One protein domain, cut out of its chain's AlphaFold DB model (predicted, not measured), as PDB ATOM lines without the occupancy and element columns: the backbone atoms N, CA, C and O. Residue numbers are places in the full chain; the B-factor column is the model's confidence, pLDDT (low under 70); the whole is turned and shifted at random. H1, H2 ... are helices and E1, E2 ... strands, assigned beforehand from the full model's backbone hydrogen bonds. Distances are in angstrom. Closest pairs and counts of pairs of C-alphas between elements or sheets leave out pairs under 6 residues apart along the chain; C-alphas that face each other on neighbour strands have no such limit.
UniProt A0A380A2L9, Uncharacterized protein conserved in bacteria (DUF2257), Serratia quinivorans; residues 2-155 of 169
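What this domain is: This is residues 2 to 155 of the 169 residues of the protein "Uncharacterized protein conserved in bacteria (DUF2257)" of Serratia quinivorans (UniProt A0A380A2L9). A narrow twisted sheet, the long strands E1 and E3 with short E2 beside E1, has H5 slantwise over it and H3 over E3; H1 and H2 pack on H5 away from the sheet. Loops 79 to 107 and 128 to 143 run round the outside, and H1 and the loop at His 95 lie at opposite ends. The 154 printed residues include five named helices and three strands, in order H1 H2 H3 E1 E2 H4 H5 E3; the sheet E2 E1 E3 is antiparallel and the class is mixed. It is compact, radius of gyration of the C-alphas 16.8 A, spanning 48 by 39 by 28 A.

Where its parts are: E1, residues 60 to 70, spans 31.6 A; E3, 144 to 154, 31.4 A, ending at C-alpha 154 (162.101, 217.667, 144.819); E2 is 75 to 78. H5 is 114 to 127, 19.9 A; H3, 38 to 50, 21.3 A; H4, 108 to 111; H2, 24 to 33. H1, 2 to 17, spans 22.5 A from C-alpha 2 (157.163, 221.550, 181.825).

How they stand to each other: N 65 and O 149 of E1 and E3 are 3.0 A apart, within hydrogen-bond range; in the hairpin E1 and E2, N 68 and O 77 are 2.8 A apart. H5, the hub, is on the sheet at a height of 8.9 A, and touches H1, C-alphas 11 and 126 4.8 A apart; H2, 31 and 118, 5.4 A; and H3, 40 and 115, 6.1 A. H3 touches H4, C-alphas 47 and 109 6.1 A apart. Every O i to N i+4 pair is within range in H1, H2 and H5; H3 has 4 of 9, with 9 of 10 O i to N i+3 pairs.

The domain as a whole: The printed part has no cut. The links E2 to H4 and H5 to E3 are long. Residues 2 to 3, 90 to 91 and 96 have pLDDT under 70.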
ATOM      1  N   GLN A   2     158.226 221.443 182.855       63.50
ATOM      2  CA  GLN A   2     157.163 221.550 181.825       63.50
ATOM      3  C   GLN A   2     157.486 220.895 180.465       63.50
ATOM      4  O   GLN A   2     156.619 220.270 179.860       63.50
ATOM      5  N   GLN A   3     158.728 220.985 179.984       62.59
ATOM      6  CA  GLN A   3     159.102 220.394 178.689       62.59
ATOM      7  C   GLN A   3     159.176 218.857 178.713       62.59
ATOM      8  O   GLN A   3     158.849 218.219 177.719       62.59
ATOM      9  N   LEU A   4     159.541 218.253 179.853       70.69
ATOM     10  CA  LEU A   4     159.507 216.794 180.020       70.69
ATOM     11  C   LEU A   4     158.059 216.290 180.001       70.69
ATOM     12  O   LEU A   4     157.744 215.399 179.224       70.69
ATOM     13  N   SER A   5     157.154 216.964 180.724       81.94
ATOM     14  CA  SER A   5     155.724 216.629 180.675       81.94
ATOM     15  C   SER A   5     155.112 216.789 179.281       81.94
ATOM     16  O   SER A   5     154.177 216.075 178.929       81.94
ATOM     17  N   GLN A   6     155.641 217.706 178.468       87.50
ATOM     18  CA  GLN A   6     155.207 217.874 177.085       87.50
ATOM     19  C   GLN A   6     155.700 216.735 176.182       87.50
ATOM     20  O   GLN A   6     154.935 216.245 175.355       87.50
ATOM     21  N   LEU A   7     156.948 216.283 176.349       91.94
ATOM     22  CA  LEU A   7     157.481 215.122 175.628       91.94
ATOM     23  C   LEU A   7     156.720 213.838 175.967       91.94
ATOM     24  O   LEU A   7     156.359 213.101 175.049       91.94
ATOM     25  N   ASP A   8     156.413 213.613 177.247       93.38
ATOM     26  CA  ASP A   8     155.607 212.469 177.689       93.38
ATOM     27  C   ASP A   8     154.198 212.505 177.070       93.38
ATOM     28  O   ASP A   8     153.686 211.481 176.612       93.38
ATOM     29  N   ALA A   9     153.575 213.688 176.992       94.12
ATOM     30  CA  ALA A   9     152.265 213.856 176.362       94.12
ATOM     31  C   ALA A   9     152.298 213.543 174.855       94.12
ATOM     32  O   ALA A   9     151.434 212.819 174.360       94.12
ATOM     33  N   ILE A  10     153.322 214.024 174.141       95.94
ATOM     34  CA  ILE A  10     153.532 213.725 172.714       95.94
ATOM     35  C   ILE A  10     153.776 212.223 172.511       95.94
ATOM     36  O   ILE A  10     153.206 211.631 171.591       95.94
ATOM     37  N   LYS A  11     154.596 211.591 173.366       96.06
ATOM     38  CA  LYS A  11     154.851 210.142 173.326       96.06
ATOM     39  C   LYS A  11     153.552 209.365 173.486       96.06
ATOM     40  O   LYS A  11     153.262 208.500 172.662       96.06
ATOM     41  N   LYS A  12     152.749 209.711 174.494       95.25
ATOM     42  CA  LYS A  12     151.456 209.074 174.750       95.25
ATOM     43  C   LYS A  12     150.516 209.204 173.550       95.25
ATOM     44  O   LYS A  12     149.981 208.202 173.087       95.25
ATOM     45  N   GLU A  13     150.371 210.409 173.000       95.75
ATOM     46  CA  GLU A  13     149.527 210.634 171.825       95.75
ATOM     47  C   GLU A  13     149.995 209.811 170.616       95.75
ATOM     48  O   GLU A  13     149.178 209.187 169.936       95.75
ATOM     49  N   TYR A  14     151.306 209.752 170.365       96.06
ATOM     50  CA  TYR A  14     151.853 208.934 169.286       96.06
ATOM     51  C   TYR A  14     151.615 207.436 169.511       96.06
ATOM     52  O   TYR A  14     151.275 206.717 168.570       96.06
ATOM     53  N   GLN A  15     151.774 206.946 170.739       93.62
ATOM     54  CA  GLN A  15     151.542 205.540 171.064       93.62
ATOM     55  C   GLN A  15     150.074 205.141 170.863       93.62
ATOM     56  O   GLN A  15     149.819 204.052 170.347       93.62
ATOM     57  N   GLU A  16     149.131 206.031 171.186       94.12
ATOM     58  CA  GLU A  16     147.689 205.815 171.018       94.12
ATOM     59  C   GLU A  16     147.238 205.948 169.555       94.12
ATOM     60  O   GLU A  16     146.540 205.080 169.032       94.12
ATOM     61  N   LYS A  17     147.641 207.026 168.871       95.44
ATOM     62  CA  LYS A  17     147.118 207.387 167.540       95.44
ATOM     63  C   LYS A  17     148.005 206.946 166.380       95.44
ATOM     64  O   LYS A  17     147.613 207.092 165.227       95.44
ATOM     65  N   ARG A  18     149.226 206.474 166.659       92.69
ATOM     66  CA  ARG A  18     150.292 206.187 165.672       92.69
ATOM     67  C   ARG A  18     150.707 207.391 164.816       92.69
ATOM     68  O   ARG A  18     151.439 207.240 163.840       92.69
ATOM     69  N   SER A  19     150.277 208.592 165.196       94.75
ATOM     70  CA  SER A  19     150.596 209.853 164.530       94.75
ATOM     71  C   SER A  19     150.446 211.013 165.509       94.75
ATOM     72  O   SER A  19     149.547 210.991 166.346       94.75
ATOM     73  N   VAL A  20     151.300 212.026 165.381       95.88
ATOM     74  CA  VAL A  20     151.209 213.278 166.138       95.88
ATOM     75  C   VAL A  20     151.721 214.424 165.269       95.88
ATOM     76  O   VAL A  20     152.726 214.273 164.569       95.88
ATOM     77  N   PHE A  21     151.022 215.558 165.285       96.19
ATOM     78  CA  PHE A  21     151.477 216.792 164.647       96.19
ATOM     79  C   PHE A  21     152.090 217.711 165.701       96.19
ATOM     80  O   PHE A  21     151.505 217.920 166.760       96.19
ATOM     81  N   ILE A  22     153.261 218.271 165.404       96.38
ATOM     82  CA  ILE A  22     153.990 219.151 166.320       96.38
ATOM     83  C   ILE A  22     154.323 220.440 165.564       96.38
ATOM     84  O   ILE A  22     154.987 220.362 164.524       96.38
ATOM     85  N   PRO A  23     153.893 221.617 166.054       96.56
ATOM     86  CA  PRO A  23     154.255 222.896 165.455       96.56
ATOM     87  C   PRO A  23     155.772 223.092 165.378       96.56
ATOM     88  O   PRO A  23     156.512 222.644 166.255       96.56
ATOM     89  N   GLY A  24     156.241 223.796 164.345       95.38
ATOM     90  CA  GLY A  24     157.673 223.989 164.088       95.38
ATOM     91  C   GLY A  24     158.421 224.642 165.252       95.38
ATOM     92  O   GLY A  24     159.479 224.149 165.639       95.38
ATOM     93  N   ASP A  25     157.848 225.686 165.853       95.75
ATOM     94  CA  ASP A  25     158.449 226.373 167.003       95.75
ATOM     95  C   ASP A  25     158.533 225.453 168.228       95.75
ATOM     96  O   ASP A  25     159.579 225.339 168.858       95.75
ATOM     97  N   THR A  26     157.473 224.683 168.491       95.44
ATOM     98  CA  THR A  26     157.468 223.672 169.554       95.44
ATOM     99  C   THR A  26     158.525 222.591 169.330       95.44
ATOM    100  O   THR A  26     159.242 222.217 170.256       95.44
ATOM    101  N   MET A  27     158.647 222.086 168.098       96.19
ATOM    102  CA  MET A  27     159.683 221.116 167.751       96.19
ATOM    103  C   MET A  27     161.076 221.720 167.938       96.19
ATOM    104  O   MET A  27     161.957 221.072 168.492       96.19
ATOM    105  N   LYS A  28     161.285 222.971 167.522       96.62
ATOM    106  CA  LYS A  28     162.559 223.672 167.698       96.62
ATOM    107  C   LYS A  28     162.961 223.739 169.174       96.62
ATOM    108  O   LYS A  28     164.092 223.372 169.489       96.62
ATOM    109  N   ASP A  29     162.042 224.120 170.056       95.25
ATOM    110  CA  ASP A  29     162.289 224.182 171.502       95.25
ATOM    111  C   ASP A  29     162.639 222.807 172.083       95.25
ATOM    112  O   ASP A  29     163.607 222.672 172.830       95.25
ATOM    113  N   ILE A  30     161.905 221.764 171.678       95.94
ATOM    114  CA  ILE A  30     162.195 220.376 172.062       95.94
ATOM    115  C   ILE A  30     163.613 219.978 171.640       95.94
ATOM    116  O   ILE A  30     164.369 219.419 172.435       95.94
ATOM    117  N   LEU A  31     163.994 220.259 170.394       96.75
ATOM    118  CA  LEU A  31     165.299 219.872 169.861       96.75
ATOM    119  C   LEU A  31     166.444 220.601 170.570       96.75
ATOM    120  O   LEU A  31     167.472 219.978 170.837       96.75
ATOM    121  N   LEU A  32     166.263 221.881 170.914       96.62
ATOM    122  CA  LEU A  32     167.222 222.639 171.723       96.62
ATOM    123  C   LEU A  32     167.428 221.978 173.093       96.62
ATOM    124  O   LEU A  32     168.568 221.730 173.487       96.62
ATOM    125  N   THR A  33     166.347 221.586 173.772       94.62
ATOM    126  CA  THR A  33     166.416 220.856 175.051       94.62
ATOM    127  C   THR A  33     167.091 219.488 174.914       94.62
ATOM    128  O   THR A  33     167.785 219.044 175.826       94.62
ATOM    129  N   LEU A  34     166.962 218.833 173.756       94.81
ATOM    130  CA  LEU A  34     167.634 217.566 173.436       94.81
ATOM    131  C   LEU A  34     169.093 217.732 172.960       94.81
ATOM    132  O   LEU A  34     169.717 216.758 172.517       94.81
ATOM    133  N   GLY A  35     169.655 218.939 173.069       96.12
ATOM    134  CA  GLY A  35     171.065 219.237 172.812       96.12
ATOM    135  C   GLY A  35     171.381 219.733 171.399       96.12
ATOM    136  O   GLY A  35     172.555 219.746 171.015       96.12
ATOM    137  N   ALA A  36     170.377 220.130 170.611       97.88
ATOM    138  CA  ALA A  36     170.622 220.834 169.356       97.88
ATOM    139  C   ALA A  36     171.275 222.197 169.622       97.88
ATOM    140  O   ALA A  36     170.905 222.908 170.552       97.88
ATOM    141  N   GLN A  37     172.228 222.579 168.774       97.94
ATOM    142  CA  GLN A  37     172.851 223.901 168.839       97.94
ATOM    143  C   GLN A  37     172.051 224.893 167.977       97.94
ATOM    144  O   GLN A  37     171.700 224.535 166.846       97.94
ATOM    145  N   PRO A  38     171.771 226.122 168.445       97.06
ATOM    146  CA  PRO A  38     170.990 227.105 167.687       97.06
ATOM    147  C   PRO A  38     171.517 227.362 166.265       97.06
ATOM    148  O   PRO A  38     170.745 227.454 165.312       97.06
ATOM    149  N   GLU A  39     172.834 227.401 166.082       96.31
ATOM    150  CA  GLU A  39     173.489 227.681 164.799       96.31
ATOM    151  C   GLU A  39     173.370 226.504 163.823       96.31
ATOM    152  O   GLU A  39     173.456 226.668 162.602       96.31
ATOM    153  N   ALA A  40     173.166 225.291 164.346       97.25
ATOM    154  CA  ALA A  40     173.020 224.095 163.533       97.25
ATOM    155  C   ALA A  40     171.695 224.078 162.752       97.25
ATOM    156  O   ALA A  40     171.632 223.419 161.712       97.25
ATOM    157  N   PHE A  41     170.685 224.856 163.167       97.31
ATOM    158  CA  PHE A  41     169.456 225.051 162.389       97.31
ATOM    159  C   PHE A  41     169.744 225.731 161.050       97.31
ATOM    160  O   PHE A  41     169.303 225.244 160.011       97.31
ATOM    161  N   THR A  42     170.551 226.792 161.048       95.94
ATOM    162  CA  THR A  42     170.961 227.476 159.813       95.94
ATOM    163  C   THR A  42     171.784 226.559 158.916       95.94
ATOM    164  O   THR A  42     171.596 226.548 157.706       95.94
ATOM    165  N   LYS A  43     172.669 225.735 159.489       95.44
ATOM    166  CA  LYS A  43     173.430 224.748 158.704       95.44
ATOM    167  C   LYS A  43     172.516 223.691 158.083       95.44
ATOM    168  O   LYS A  43     172.741 223.280 156.950       95.44
ATOM    169  N   LEU A  44     171.473 223.269 158.803       95.00
ATOM    170  CA  LEU A  44     170.547 222.236 158.341       95.00
ATOM    171  C   LEU A  44     169.798 222.657 157.067       95.00
ATOM    172  O   LEU A  44     169.592 221.817 156.191       95.00
ATOM    173  N   THR A  45     169.451 223.941 156.916       93.12
ATOM    174  CA  THR A  45     168.767 224.442 155.707       93.12
ATOM    175  C   THR A  45     169.634 224.353 154.448       93.12
ATOM    176  O   THR A  45     169.105 224.296 153.342       93.12
ATOM    177  N   GLN A  46     170.959 224.293 154.606       93.81
ATOM    178  CA  GLN A  46     171.918 224.258 153.501       93.81
ATOM    179  C   GLN A  46     172.307 222.837 153.078       93.81
ATOM    180  O   GLN A  46     172.813 222.657 151.972       93.81
ATOM    181  N   VAL A  47     172.051 221.818 153.907       93.56
ATOM    182  CA  VAL A  47     172.433 220.415 153.632       93.56
ATOM    183  C   VAL A  47     171.888 219.936 152.282       93.56
ATOM    184  O   VAL A  47     172.564 219.219 151.541       93.56
ATOM    185  N   SER A  48     170.670 220.346 151.928       92.75
ATOM    186  CA  SER A  48     170.020 219.915 150.687       92.75
ATOM    187  C   SER A  48     170.717 220.416 149.415       92.75
ATOM    188  O   SER A  48     170.511 219.836 148.348       92.75
ATOM    189  N   ASN A  49     171.599 221.418 149.516       92.25
ATOM    190  CA  ASN A  49     172.395 221.912 148.389       92.25
ATOM    191  C   ASN A  49     173.424 220.878 147.896       92.25
ATOM    192  O   ASN A  49     173.818 220.911 146.734       92.25
ATOM    193  N   ASN A  50     173.816 219.926 148.752       90.56
ATOM    194  CA  ASN A  50     174.832 218.906 148.461       90.56
ATOM    195  C   ASN A  50     174.236 217.542 148.059       90.56
ATOM    196  O   ASN A  50     174.929 216.509 148.075       90.56
ATOM    197  N   LEU A  51     172.939 217.494 147.742       92.38
ATOM    198  CA  LEU A  51     172.272 216.264 147.321       92.38
ATOM    199  C   LEU A  51     172.700 215.844 145.908       92.38
ATOM    200  O   LEU A  51     172.929 216.675 145.032       92.38
ATOM    201  N   ALA A  52     172.790 214.531 145.703       90.56
ATOM    202  CA  ALA A  52     173.046 213.924 144.400       90.56
ATOM    203  C   ALA A  52     171.728 213.566 143.705       90.56
ATOM    204  O   ALA A  52     170.683 213.523 144.354       90.56
ATOM    205  N   ASP A  53     171.775 213.280 142.408       91.12
ATOM    206  CA  ASP A  53     170.591 212.840 141.670       91.12
ATOM    207  C   ASP A  53     170.037 211.534 142.247       91.12
ATOM    208  O   ASP A  53     170.780 210.634 142.657       91.12
ATOM    209  N   ASP A  54     168.711 211.453 142.338       88.94
ATOM    210  CA  ASP A  54     168.039 210.275 142.861       88.94
ATOM    211  C   ASP A  54     167.999 209.161 141.799       88.94
ATOM    212  O   ASP A  54     167.506 209.387 140.693       88.94
ATOM    213  N   PRO A  55     168.455 207.935 142.123       85.56
ATOM    214  CA  PRO A  55     168.526 206.835 141.159       85.56
ATOM    215  C   PRO A  55     167.151 206.278 140.754       85.56
ATOM    216  O   PRO A  55     167.073 205.423 139.880       85.56
ATOM    217  N   THR A  56     166.070 206.701 141.413       83.31
ATOM    218  CA  THR A  56     164.705 206.189 141.210       83.31
ATOM    219  C   THR A  56     163.760 207.194 140.578       83.31
ATOM    220  O   THR A  56     162.751 206.797 140.002       83.31
ATOM    221  N   GLN A  57     164.018 208.491 140.747       81.94
ATOM    222  CA  GLN A  57     163.110 209.546 140.308       81.94
ATOM    223  C   GLN A  57     163.912 210.731 139.759       81.94
ATOM    224  O   GLN A  57     164.551 211.432 140.539       81.94
ATOM    225  N   PRO A  58     163.835 211.016 138.446       85.12
ATOM    226  CA  PRO A  58     164.678 212.025 137.800       85.12
ATOM    227  C   PRO A  58     164.314 213.474 138.162       85.12
ATOM    228  O   PRO A  58     165.013 214.390 137.757       85.12
ATOM    229  N   PHE A  59     163.231 213.698 138.907       87.19
ATOM    230  CA  PHE A  59     162.744 215.019 139.332       87.19
ATOM    231  C   PHE A  59     163.075 215.334 140.801       87.19
ATOM    232  O   PHE A  59     162.463 216.201 141.430       87.19
ATOM    233  N   ARG A  60     164.005 214.593 141.411       91.12
ATOM    234  CA  ARG A  60     164.451 214.877 142.776       91.12
ATOM    235  C   ARG A  60     165.912 214.514 142.983       91.12
ATOM    236  O   ARG A  60     166.462 213.644 142.317       91.12
ATOM    237  N   LYS A  61     166.518 215.168 143.966       93.50
ATOM    238  CA  LYS A  61     167.842 214.826 144.481       93.50
ATOM    239  C   LYS A  61     167.700 214.138 145.827       93.50
ATOM    240  O   LYS A  61     166.797 214.470 146.600       93.50
ATOM    241  N   SER A  62     168.566 213.172 146.113       94.12
ATOM    242  CA  SER A  62     168.509 212.443 147.371       94.12
ATOM    243  C   SER A  62     169.847 211.900 147.854       94.12
ATOM    244  O   SER A  62     170.782 211.647 147.093       94.12
ATOM    245  N   ARG A  63     169.905 211.694 149.168       94.56
ATOM    246  CA  ARG A  63     170.904 210.877 149.852       94.56
ATOM    247  C   ARG A  63     170.208 210.041 150.912       94.56
ATOM    248  O   ARG A  63     169.208 210.486 151.483       94.56
ATOM    249  N   ASN A  64     170.742 208.860 151.202       94.94
ATOM    250  CA  ASN A  64     170.215 208.005 152.258       94.94
ATOM    251  C   ASN A  64     171.287 207.588 153.272       94.94
ATOM    252  O   ASN A  64     172.491 207.634 153.027       94.94
ATOM    253  N   GLY A  65     170.842 207.179 154.449       94.81
ATOM    254  CA  GLY A  65     171.706 206.602 155.468       94.81
ATOM    255  C   GLY A  65     170.918 205.673 156.367       94.81
ATOM    256  O   GLY A  65     169.691 205.747 156.431       94.81
ATOM    257  N   ARG A  66     171.631 204.777 157.044       95.38
ATOM    258  CA  ARG A  66     171.045 203.797 157.953       95.38
ATOM    259  C   ARG A  66     171.614 204.013 159.339       95.38
ATOM    260  O   ARG A  66     172.818 204.207 159.493       95.38
ATOM    261  N   PHE A  67     170.737 203.976 160.325       96.50
ATOM    262  CA  PHE A  67     171.080 204.158 161.724       96.50
ATOM    263  C   PHE A  67     170.426 203.055 162.550       96.50
ATOM    264  O   PHE A  67     169.303 202.648 162.255       96.50
ATOM    265  N   CYS A  68     171.125 202.576 163.568       95.88
ATOM    266  CA  CYS A  68     170.597 201.665 164.569       95.88
ATOM    267  C   CYS A  68     170.207 202.474 165.801       95.88
ATOM    268  O   CYS A  68     171.047 203.181 166.352       95.88
ATOM    269  N   PHE A  69     168.958 202.351 166.234       96.62
ATOM    270  CA  PHE A  69     168.548 202.704 167.587       96.62
ATOM    271  C   PHE A  69     168.739 201.468 168.451       96.62
ATOM    272  O   PHE A  69     168.074 200.457 168.232       96.62
ATOM    273  N   ASN A  70     169.703 201.527 169.360       95.69
ATOM    274  CA  ASN A  70     170.005 200.462 170.296       95.69
ATOM    275  C   ASN A  70     169.490 200.867 171.676       95.69
ATOM    276  O   ASN A  70     170.114 201.674 172.364       95.69
ATOM    277  N   PHE A  71     168.332 200.325 172.040       94.19
ATOM    278  CA  PHE A  71     167.654 200.655 173.289       94.19
ATOM    279  C   PHE A  71     168.239 199.901 174.492       94.19
ATOM    280  O   PHE A  71     167.993 200.294 175.622       94.19
ATOM    281  N   ASP A  72     169.064 198.867 174.275       94.00
ATOM    282  CA  ASP A  72     169.735 198.149 175.371       94.00
ATOM    283  C   ASP A  72     170.848 198.978 176.031       94.00
ATOM    284  O   ASP A  72     171.242 198.711 177.163       94.00
ATOM    285  N   ASN A  73     171.410 199.951 175.308       94.06
ATOM    286  CA  ASN A  73     172.535 200.759 175.781       94.06
ATOM    287  C   ASN A  73     172.403 202.256 175.473       94.06
ATOM    288  O   ASN A  73     173.400 202.974 175.546       94.06
ATOM    289  N   ASP A  74     171.203 202.709 175.108       93.06
ATOM    290  CA  ASP A  74     170.884 204.105 174.799       93.06
ATOM    291  C   ASP A  74     171.780 204.736 173.717       93.06
ATOM    292  O   ASP A  74     172.154 205.914 173.784       93.06
ATOM    293  N   ARG A  75     172.144 203.963 172.682       95.94
ATOM    294  CA  ARG A  75     172.998 204.440 171.580       95.94
ATOM    295  C   ARG A  75     172.253 204.553 170.262       95.94
ATOM    296  O   ARG A  75     171.409 203.734 169.902       95.94
ATOM    297  N   ILE A  76     172.653 205.561 169.492       96.75
ATOM    298  CA  ILE A  76     172.280 205.720 168.090       96.75
ATOM    299  C   ILE A  76     173.555 205.651 167.263       96.75
ATOM    300  O   ILE A  76     174.451 206.476 167.433       96.75
ATOM    301  N   GLU A  77     173.637 204.672 166.369       95.94
ATOM    302  CA  GLU A  77     174.871 204.362 165.645       95.94
ATOM    303  C   GLU A  77     174.619 204.362 164.144       95.94
ATOM    304  O   GLU A  77     173.599 203.857 163.673       95.94
ATOM    305  N   ARG A  78     175.543 204.937 163.369       95.56
ATOM    306  CA  ARG A  78     175.485 204.833 161.912       95.56
ATOM    307  C   ARG A  78     175.849 203.409 161.510       95.56
ATOM    308  O   ARG A  78     176.887 202.893 161.910       95.56
ATOM    309  N   LEU A  79     175.000 202.806 160.692       94.75
ATOM    310  CA  LEU A  79     175.247 201.502 160.100       94.75
ATOM    311  C   LEU A  79     175.946 201.648 158.752       94.75
ATOM    312  O   LEU A  79     175.880 202.694 158.096       94.75
ATOM    313  N   GLU A  80     176.558 200.553 158.317       92.00
ATOM    314  CA  GLU A  80     177.080 200.440 156.965       92.00
ATOM    315  C   GLU A  80     175.990 200.710 155.925       92.00
ATOM    316  O   GLU A  80     174.798 200.388 156.089       92.00
ATOM    317  N   PHE A  81     176.428 201.322 154.830       88.94
ATOM    318  CA  PHE A  81     175.574 201.543 153.682       88.94
ATOM    319  C   PHE A  81     175.109 200.196 153.122       88.94
ATOM    320  O   PHE A  81     175.911 199.292 152.906       88.94
ATOM    321  N   GLN A  82     173.811 200.088 152.845       85.50
ATOM    322  CA  GLN A  82     173.234 198.952 152.136       85.50
ATOM    323  C   GLN A  82     172.343 199.470 151.005       85.50
ATOM    324  O   GLN A  82     171.639 200.470 151.208       85.50
ATOM    325  N   PRO A  83     172.356 198.812 149.830       84.56
ATOM    326  CA  PRO A  83     171.405 199.100 148.769       84.56
ATOM    327  C   PRO A  83     169.970 199.001 149.283       84.56
ATOM    328  O   PRO A  83     169.647 198.160 150.121       84.56
ATOM    329  N   PHE A  84     169.108 199.877 148.781       83.00
ATOM    330  CA  PHE A  84     167.722 199.942 149.217       83.00
ATOM    331  C   PHE A  84     166.834 199.178 148.238       83.00
ATOM    332  O   PHE A  84     166.848 199.448 147.035       83.00
ATOM    333  N   VAL A  85     166.053 198.237 148.757       82.50
ATOM    334  CA  VAL A  85     165.067 197.468 147.999       82.50
ATOM    335  C   VAL A  85     163.732 197.674 148.691       82.50
ATOM    336  O   VAL A  85     163.660 197.602 149.910       82.50
ATOM    337  N   LEU A  86     162.702 197.964 147.905       78.38
ATOM    338  CA  LEU A  86     161.316 197.878 148.344       78.38
ATOM    339  C   LEU A  86     160.683 196.764 147.538       78.38
ATOM    340  O   LEU A  86     160.722 196.817 146.302       78.38
ATOM    341  N   SER A  87     160.170 195.750 148.216       76.12
ATOM    342  CA  SER A  87     159.642 194.553 147.573       76.12
ATOM    343  C   SER A  87     158.143 194.394 147.812       76.12
ATOM    344  O   SER A  87     157.560 195.043 148.683       76.12
ATOM    345  N   VAL A  88     157.507 193.547 147.002       75.00
ATOM    346  CA  VAL A  88     156.069 193.265 147.128       75.00
ATOM    347  C   VAL A  88     155.770 192.610 148.477       75.00
ATOM    348  O   VAL A  88     154.732 192.876 149.066       75.00
ATOM    349  N   GLU A  89     156.710 191.821 149.003       71.38
ATOM    350  CA  GLU A  89     156.619 191.189 150.324       71.38
ATOM    351  C   GLU A  89     156.646 192.197 151.485       71.38
ATOM    352  O   GLU A  89     156.303 191.841 152.608       71.38
ATOM    353  N   GLU A  90     157.055 193.442 151.231       68.00
ATOM    354  CA  GLU A  90     156.996 194.557 152.184       68.00
ATOM    355  C   GLU A  90     155.809 195.500 151.903       68.00
ATOM    356  O   GLU A  90     155.861 196.685 152.241       68.00
ATOM    357  N   ASP A  91     154.765 194.992 151.237       67.12
ATOM    358  CA  ASP A  91     153.563 195.715 150.794       67.12
ATOM    359  C   ASP A  91     153.842 196.899 149.853       67.12
ATOM    360  O   ASP A  91     152.999 197.774 149.631       67.12
ATOM    361  N   PHE A  92     155.027 196.936 149.239       72.19
ATOM    362  CA  PHE A  92     155.355 197.939 148.241       72.19
ATOM    363  C   PHE A  92     154.984 197.430 146.850       72.19
ATOM    364  O   PHE A  92     155.773 196.746 146.197       72.19
ATOM    365  N   ILE A  93     153.782 197.775 146.382       74.19
ATOM    366  CA  ILE A  93     153.275 197.404 145.053       74.19
ATOM    367  C   ILE A  93     153.426 198.591 144.098       74.19
ATOM    368  O   ILE A  93     152.639 199.538 144.107       74.19
ATOM    369  N   ARG A  94     154.463 198.549 143.262       75.31
ATOM    370  CA  ARG A  94     154.746 199.540 142.222       75.31
ATOM    371  C   ARG A  94     155.443 198.855 141.045       75.31
ATOM    372  O   ARG A  94     155.944 197.744 141.171       75.31
ATOM    373  N   HIS A  95     155.501 199.518 139.891       75.06
ATOM    374  CA  HIS A  95     156.141 198.947 138.695       75.06
ATOM    375  C   HIS A  95     157.647 198.666 138.876       75.06
ATOM    376  O   HIS A  95     158.223 197.894 138.121       75.06
ATOM    377  N   ASP A  96     158.289 199.286 139.868       69.69
ATOM    378  CA  ASP A  96     159.706 199.132 140.205       69.69
ATOM    379  C   ASP A  96     159.933 198.397 141.543       69.69
ATOM    380  O   ASP A  96     160.991 198.528 142.173       69.69
ATOM    381  N   SER A  97     158.947 197.627 142.013       76.81
ATOM    382  CA  SER A  97     159.122 196.733 143.162       76.81
ATOM    383  C   SER A  97     160.212 195.692 142.886       76.81
ATOM    384  O   SER A  97     160.352 195.193 141.774       76.81
ATOM    385  N   GLY A  98     161.027 195.389 143.896       75.81
ATOM    386  CA  GLY A  98     162.158 194.461 143.790       75.81
ATOM    387  C   GLY A  98     163.433 195.054 143.176       75.81
ATOM    388  O   GLY A  98     164.482 194.415 143.236       75.81
ATOM    389  N   GLN A  99     163.404 196.280 142.638       81.50
ATOM    390  CA  GLN A  99     164.614 196.898 142.086       81.50
ATOM    391  C   GLN A  99     165.610 197.329 143.174       81.50
ATOM    392  O   GLN A  99     165.245 197.970 144.167       81.50
ATOM    393  N   ILE A 100     166.890 197.024 142.944       83.75
ATOM    394  CA  ILE A 100     168.005 197.413 143.812       83.75
ATOM    395  C   ILE A 100     168.414 198.853 143.513       83.75
ATOM    396  O   ILE A 100     168.804 199.186 142.396       83.75
ATOM    397  N   ARG A 101     168.361 199.711 144.534       85.12
ATOM    398  CA  ARG A 101     168.615 201.150 144.401       85.12
ATOM    399  C   ARG A 101     169.874 201.544 145.155       85.12
ATOM    400  O   ARG A 101     169.980 201.348 146.367       85.12
ATOM    401  N   HIS A 102     170.802 202.157 144.431       89.56
ATOM    402  CA  HIS A 102     172.073 202.631 144.967       89.56
ATOM    403  C   HIS A 102     172.018 204.142 145.168       89.56
ATOM    404  O   HIS A 102     172.421 204.926 144.313       89.56
ATOM    405  N   PHE A 103     171.474 204.554 146.310       90.19
ATOM    406  CA  PHE A 103     171.492 205.951 146.731       90.19
ATOM    407  C   PHE A 103     172.910 206.386 147.117       90.19
ATOM    408  O   PHE A 103     173.725 205.580 147.560       90.19
ATOM    409  N   ARG A 104     173.214 207.680 146.999       91.62
ATOM    410  CA  ARG A 104     174.428 208.224 147.619       91.62
ATOM    411  C   ARG A 104     174.233 208.314 149.132       91.62
ATOM    412  O   ARG A 104     173.180 208.739 149.601       91.62
ATOM    413  N   GLY A 105     175.266 207.947 149.886       91.75
ATOM    414  CA  GLY A 105     175.251 208.018 151.344       91.75
ATOM    415  C   GLY A 105     175.092 209.448 151.874       91.75
ATOM    416  O   GLY A 105     175.516 210.416 151.235       91.75
ATOM    417  N   ILE A 106     174.500 209.578 153.061       93.50
ATOM    418  CA  ILE A 106     174.506 210.814 153.851       93.50
ATOM    419  C   ILE A 106     175.955 211.198 154.199       93.50
ATOM    420  O   ILE A 106     176.770 210.339 154.553       93.50
ATOM    421  N   ASN A 107     176.240 212.496 154.090       91.12
ATOM    422  CA  ASN A 107     177.531 213.112 154.372       91.12
ATOM    423  C   ASN A 107     177.576 213.714 155.788       91.12
ATOM    424  O   ASN A 107     176.555 213.819 156.478       91.12
ATOM    425  N   ASP A 108     178.777 214.132 156.190       94.50
ATOM    426  CA  ASP A 108     179.100 214.763 157.478       94.50
ATOM    427  C   ASP A 108     178.287 216.027 157.761       94.50
ATOM    428  O   ASP A 108     177.938 216.279 158.912       94.50
ATOM    429  N   ASP A 109     177.912 216.770 156.719       93.69
ATOM    430  CA  ASP A 109     177.081 217.972 156.818       93.69
ATOM    431  C   ASP A 109     175.724 217.719 157.500       93.69
ATOM    432  O   ASP A 109     175.249 218.573 158.251       93.69
ATOM    433  N   LEU A 110     175.130 216.540 157.296       95.75
ATOM    434  CA  LEU A 110     173.903 216.120 157.967       95.75
ATOM    435  C   LEU A 110     174.171 215.267 159.209       95.75
ATOM    436  O   LEU A 110     173.585 215.536 160.254       95.75
ATOM    437  N   GLN A 111     175.023 214.236 159.130       95.38
ATOM    438  CA  GLN A 111     175.175 213.300 160.259       95.38
ATOM    439  C   GLN A 111     175.818 213.944 161.499       95.38
ATOM    440  O   GLN A 111     175.513 213.546 162.627       95.38
ATOM    441  N   LEU A 112     176.680 214.951 161.311       96.44
ATOM    442  CA  LEU A 112     177.300 215.699 162.410       96.44
ATOM    443  C   LEU A 112     176.461 216.913 162.837       96.44
ATOM    444  O   LEU A 112     176.823 217.609 163.784       96.44
ATOM    445  N   ASN A 113     175.333 217.181 162.171       97.94
ATOM    446  CA  ASN A 113     174.442 218.265 162.553       97.94
ATOM    447  C   ASN A 113     173.704 217.915 163.858       97.94
ATOM    448  O   ASN A 113     172.992 216.914 163.942       97.94
ATOM    449  N   THR A 114     173.836 218.759 164.881       98.31
ATOM    450  CA  THR A 114     173.252 218.499 166.207       98.31
ATOM    451  C   THR A 114     171.725 218.575 166.225       98.31
ATOM    452  O   THR A 114     171.107 217.880 167.026       98.31
ATOM    453  N   VAL A 115     171.095 219.326 165.312       98.38
ATOM    454  CA  VAL A 115     169.631 219.296 165.122       98.38
ATOM    455  C   VAL A 115     169.209 217.924 164.608       98.38
ATOM    456  O   VAL A 115     168.275 217.332 165.139       98.38
ATOM    457  N   PHE A 116     169.921 217.376 163.619       98.06
ATOM    458  CA  PHE A 116     169.642 216.032 163.109       98.06
ATOM    459  C   PHE A 116     169.824 214.965 164.198       98.06
ATOM    460  O   PHE A 116     168.961 214.107 164.374       98.06
ATOM    461  N   GLN A 117     170.896 215.050 164.986       98.06
ATOM    462  CA  GLN A 117     171.114 214.144 166.116       98.06
ATOM    463  C   GLN A 117     170.000 214.259 167.171       98.06
ATOM    464  O   GLN A 117     169.509 213.238 167.653       98.06
ATOM    465  N   ALA A 118     169.548 215.476 167.490       97.88
ATOM    466  CA  ALA A 118     168.425 215.701 168.397       97.88
ATOM    467  C   ALA A 118     167.104 215.142 167.839       97.88
ATOM    468  O   ALA A 118     166.349 214.527 168.587       97.88
ATOM    469  N   ILE A 119     166.852 215.258 166.527       97.44
ATOM    470  CA  ILE A 119     165.690 214.639 165.861       97.44
ATOM    471  C   ILE A 119     165.740 213.115 166.009       97.44
ATOM    472  O   ILE A 119     164.715 212.484 166.260       97.44
ATOM    473  N   MET A 120     166.924 212.513 165.880       97.88
ATOM    474  CA  MET A 120     167.095 211.069 166.051       97.88
ATOM    475  C   MET A 120     166.826 210.631 167.495       97.88
ATOM    476  O   MET A 120     166.136 209.632 167.693       97.88
ATOM    477  N   ARG A 121     167.280 211.405 168.491       97.12
ATOM    478  CA  ARG A 121     166.958 211.176 169.914       97.12
ATOM    479  C   ARG A 121     165.465 211.316 170.192       97.12
ATOM    480  O   ARG A 121     164.879 210.426 170.797       97.12
ATOM    481  N   PHE A 122     164.851 212.394 169.704       97.06
ATOM    482  CA  PHE A 122     163.410 212.617 169.806       97.06
ATOM    483  C   PHE A 122     162.640 211.425 169.230       97.06
ATOM    484  O   PHE A 122     161.806 210.835 169.907       97.06
ATOM    485  N   LYS A 123     162.975 211.015 168.002       96.12
ATOM    486  CA  LYS A 123     162.332 209.878 167.344       96.12
ATOM    487  C   LYS A 123     162.491 208.593 168.152       96.12
ATOM    488  O   LYS A 123     161.492 207.915 168.351       96.12
ATOM    489  N   ALA A 124     163.705 208.272 168.605       96.00
ATOM    490  CA  ALA A 124     163.962 207.083 169.413       96.00
ATOM    491  C   ALA A 124     163.098 207.077 170.684       96.00
ATOM    492  O   ALA A 124     162.425 206.091 170.956       96.00
ATOM    493  N   TYR A 125     163.027 208.203 171.394       95.38
ATOM    494  CA  TYR A 125     162.219 208.336 172.604       95.38
ATOM    495  C   TYR A 125     160.711 208.149 172.356       95.38
ATOM    496  O   TYR A 125     160.034 207.494 173.149       95.38
ATOM    497  N   ILE A 126     160.179 208.693 171.255       95.50
ATOM    498  CA  ILE A 126     158.749 208.609 170.917       95.50
ATOM    499  C   ILE A 126     158.332 207.197 170.490       95.50
ATOM    500  O   ILE A 126     157.242 206.750 170.844       95.50
ATOM    501  N   ILE A 127     159.172 206.502 169.718       93.81
ATOM    502  CA  ILE A 127     158.856 205.153 169.222       93.81
ATOM    503  C   ILE A 127     159.203 204.050 170.223       93.81
ATOM    504  O   ILE A 127     158.824 202.901 170.020       93.81
ATOM    505  N   ASP A 128     159.932 204.373 171.285       92.62
ATOM    506  CA  ASP A 128     160.232 203.424 172.346       92.62
ATOM    507  C   ASP A 128     158.936 202.877 172.983       92.62
ATOM    508  O   ASP A 128     157.990 203.620 173.280       92.62
ATOM    509  N   GLY A 129     158.878 201.553 173.141       88.19
ATOM    510  CA  GLY A 129     157.690 200.813 173.580       88.19
ATOM    511  C   GLY A 129     156.582 200.653 172.526       88.19
ATOM    512  O   GLY A 129     155.513 200.125 172.834       88.19
ATOM    513  N   VAL A 130     156.789 201.090 171.278       89.94
ATOM    514  CA  VAL A 130     155.811 200.891 170.199       89.94
ATOM    515  C   VAL A 130     155.931 199.488 169.608       89.94
ATOM    516  O   VAL A 130     156.945 199.130 169.016       89.94
ATOM    517  N   SER A 131     154.847 198.715 169.695       86.81
ATOM    518  CA  SER A 131     154.712 197.469 168.936       86.81
ATOM    519  C   SER A 131     154.609 197.765 167.436       86.81
ATOM    520  O   SER A 131     153.770 198.562 167.004       86.81
ATOM    521  N   VAL A 132     155.469 197.117 166.652       85.25
ATOM    522  CA  VAL A 132     155.503 197.198 165.189       85.25
ATOM    523  C   VAL A 132     155.174 195.822 164.623       85.25
ATOM    524  O   VAL A 132     155.590 194.807 165.176       85.25
ATOM    525  N   ALA A 133     154.428 195.789 163.518       86.94
ATOM    526  CA  ALA A 133     154.150 194.548 162.810       86.94
ATOM    527  C   ALA A 133     155.473 193.854 162.419       86.94
ATOM    528  O   ALA A 133     156.326 194.502 161.795       86.94
ATOM    529  N   PRO A 134     155.657 192.565 162.762       85.50
ATOM    530  CA  PRO A 134     156.854 191.823 162.402       85.50
ATOM    531  C   PRO A 134     157.099 191.847 160.897       85.50
ATOM    532  O   PRO A 134     156.179 191.652 160.103       85.50
ATOM    533  N   ARG A 135     158.356 192.047 160.497       80.44
ATOM    534  CA  ARG A 135     158.770 191.935 159.094       80.44
ATOM    535  C   ARG A 135     159.620 190.697 158.899       80.44
ATOM    536  O   ARG A 135     160.497 190.398 159.712       80.44
ATOM    537  N   ALA A 136     159.379 190.001 157.794       79.69
ATOM    538  CA  ALA A 136     160.173 188.848 157.410       79.69
ATOM    539  C   ALA A 136     161.665 189.218 157.359       79.69
ATOM    540  O   ALA A 136     162.032 190.307 156.923       79.69
ATOM    541  N   ARG A 137     162.531 188.282 157.769       80.88
ATOM    542  CA  ARG A 137     164.003 188.422 157.752       80.88
ATOM    543  C   ARG A 137     164.582 189.447 158.741       80.88
ATOM    544  O   ARG A 137     165.788 189.674 158.716       80.88
ATOM    545  N   LEU A 138     163.769 190.026 159.628       82.12
ATOM    546  CA  LEU A 138     164.246 190.787 160.786       82.12
ATOM    547  C   LEU A 138     164.121 189.947 162.061       82.12
ATOM    548  O   LEU A 138     163.108 189.277 162.266       82.12
ATOM    549  N   ASN A 139     165.138 190.013 162.921       87.12
ATOM    550  CA  ASN A 139     165.080 189.435 164.259       87.12
ATOM    551  C   ASN A 139     164.142 190.288 165.129       87.12
ATOM    552  O   ASN A 139     164.403 191.476 165.310       87.12
ATOM    553  N   GLN A 140     163.055 189.689 165.617       85.56
ATOM    554  CA  GLN A 140     162.037 190.369 166.427       85.56
ATOM    555  C   GLN A 140     162.344 190.318 167.931       85.56
ATOM    556  O   GLN A 140     161.723 191.046 168.699       85.56
ATOM    557  N   ASP A 141     163.313 189.498 168.344       88.25
ATOM    558  CA  ASP A 141     163.646 189.244 169.750       88.25
ATOM    559  C   ASP A 141     164.734 190.192 170.283       88.25
ATOM    560  O   ASP A 141     165.248 190.009 171.385       88.25
ATOM    561  N   ILE A 142     165.125 191.198 169.494       91.00
ATOM    562  CA  ILE A 142     166.143 192.184 169.870       91.00
ATOM    563  C   ILE A 142     165.527 193.567 170.048       91.00
ATOM    564  O   ILE A 142     164.706 194.013 169.249       91.00
ATOM    565  N   ASN A 143     166.000 194.298 171.054       92.38
ATOM    566  CA  ASN A 143     165.537 195.648 171.358       92.38
ATOM    567  C   ASN A 143     166.285 196.707 170.523       92.38
ATOM    568  O   ASN A 143     166.919 197.638 171.030       92.38
ATOM    569  N   LYS A 144     166.292 196.510 169.200       93.44
ATOM    570  CA  LYS A 144     167.025 197.350 168.247       93.44
ATOM    571  C   LYS A 144     166.186 197.642 167.020       93.44
ATOM    572  O   LYS A 144     165.581 196.747 166.440       93.44
ATOM    573  N   PHE A 145     166.224 198.891 166.573       92.56
ATOM    574  CA  PHE A 145     165.466 199.341 165.410       92.56
ATOM    575  C   PHE A 145     166.391 199.919 164.346       92.56
ATOM    576  O   PHE A 145     167.278 200.723 164.630       92.56
ATOM    577  N   VAL A 146     166.142 199.551 163.089       91.94
ATOM    578  CA  VAL A 146     166.821 200.153 161.940       91.94
ATOM    579  C   VAL A 146     166.015 201.354 161.456       91.94
ATOM    580  O   VAL A 146     164.874 201.229 161.015       91.94
ATOM    581  N   CYS A 147     166.631 202.530 161.483       93.38
ATOM    582  CA  CYS A 147     166.095 203.761 160.922       93.38
ATOM    583  C   CYS A 147     166.809 204.071 159.602       93.38
ATOM    584  O   CYS A 147     167.997 204.403 159.587       93.38
ATOM    585  N   THR A 148     166.084 203.989 158.484       93.94
ATOM    586  CA  THR A 148     166.578 204.492 157.194       93.94
ATOM    587  C   THR A 148     166.156 205.946 157.033       93.94
ATOM    588  O   THR A 148     164.969 206.269 157.076       93.94
ATOM    589  N   VAL A 149     167.132 206.826 156.848       95.12
ATOM    590  CA  VAL A 149     166.936 208.261 156.651       95.12
ATOM    591  C   VAL A 149     167.082 208.576 155.173       95.12
ATOM    592  O   VAL A 149     168.047 208.151 154.544       95.12
ATOM    593  N   PHE A 150     166.147 209.359 154.645       93.50
ATOM    594  CA  PHE A 150     166.209 209.924 153.304       93.50
ATOM    595  C   PHE A 150     166.179 211.444 153.404       93.50
ATOM    596  O   PHE A 150     165.186 212.006 153.863       93.50
ATOM    597  N   ASN A 151     167.234 212.106 152.931       94.38
ATOM    598  CA  ASN A 151     167.174 213.530 152.626       94.38
ATOM    599  C   ASN A 151     166.792 213.674 151.151       94.38
ATOM    600  O   ASN A 151     167.449 213.084 150.293       94.38
ATOM    601  N   ARG A 152     165.705 214.395 150.867       92.00
ATOM    602  CA  ARG A 152     165.126 214.519 149.527       92.00
ATOM    603  C   ARG A 152     164.780 215.971 149.249       92.00
ATOM    604  O   ARG A 152     164.092 216.597 150.049       92.00
ATOM    605  N   LEU A 153     165.185 216.447 148.081       91.00
ATOM    606  CA  LEU A 153     164.785 217.741 147.547       91.00
ATOM    607  C   LEU A 153     164.101 217.506 146.196       91.00
ATOM    608  O   LEU A 153     164.790 217.152 145.231       91.00
ATOM    609  N   PRO A 154     162.765 217.632 146.110       87.50
ATOM    610  CA  PRO A 154     162.101 217.667 144.819       87.50
ATOM    611  C   PRO A 154     162.503 218.951 144.095       87.50
ATOM    612  O   PRO A 154     162.612 220.013 144.708       87.50
ATOM    613  N   PHE A 155     162.698 218.860 142.788       82.31
ATOM    614  CA  PHE A 155     162.745 220.030 141.929       82.31
ATOM    615  C   PHE A 155     161.668 219.854 140.874       82.31
ATOM    616  O   PHE A 155     161.514 218.783 140.295       82.31
TER     617      PHE A 155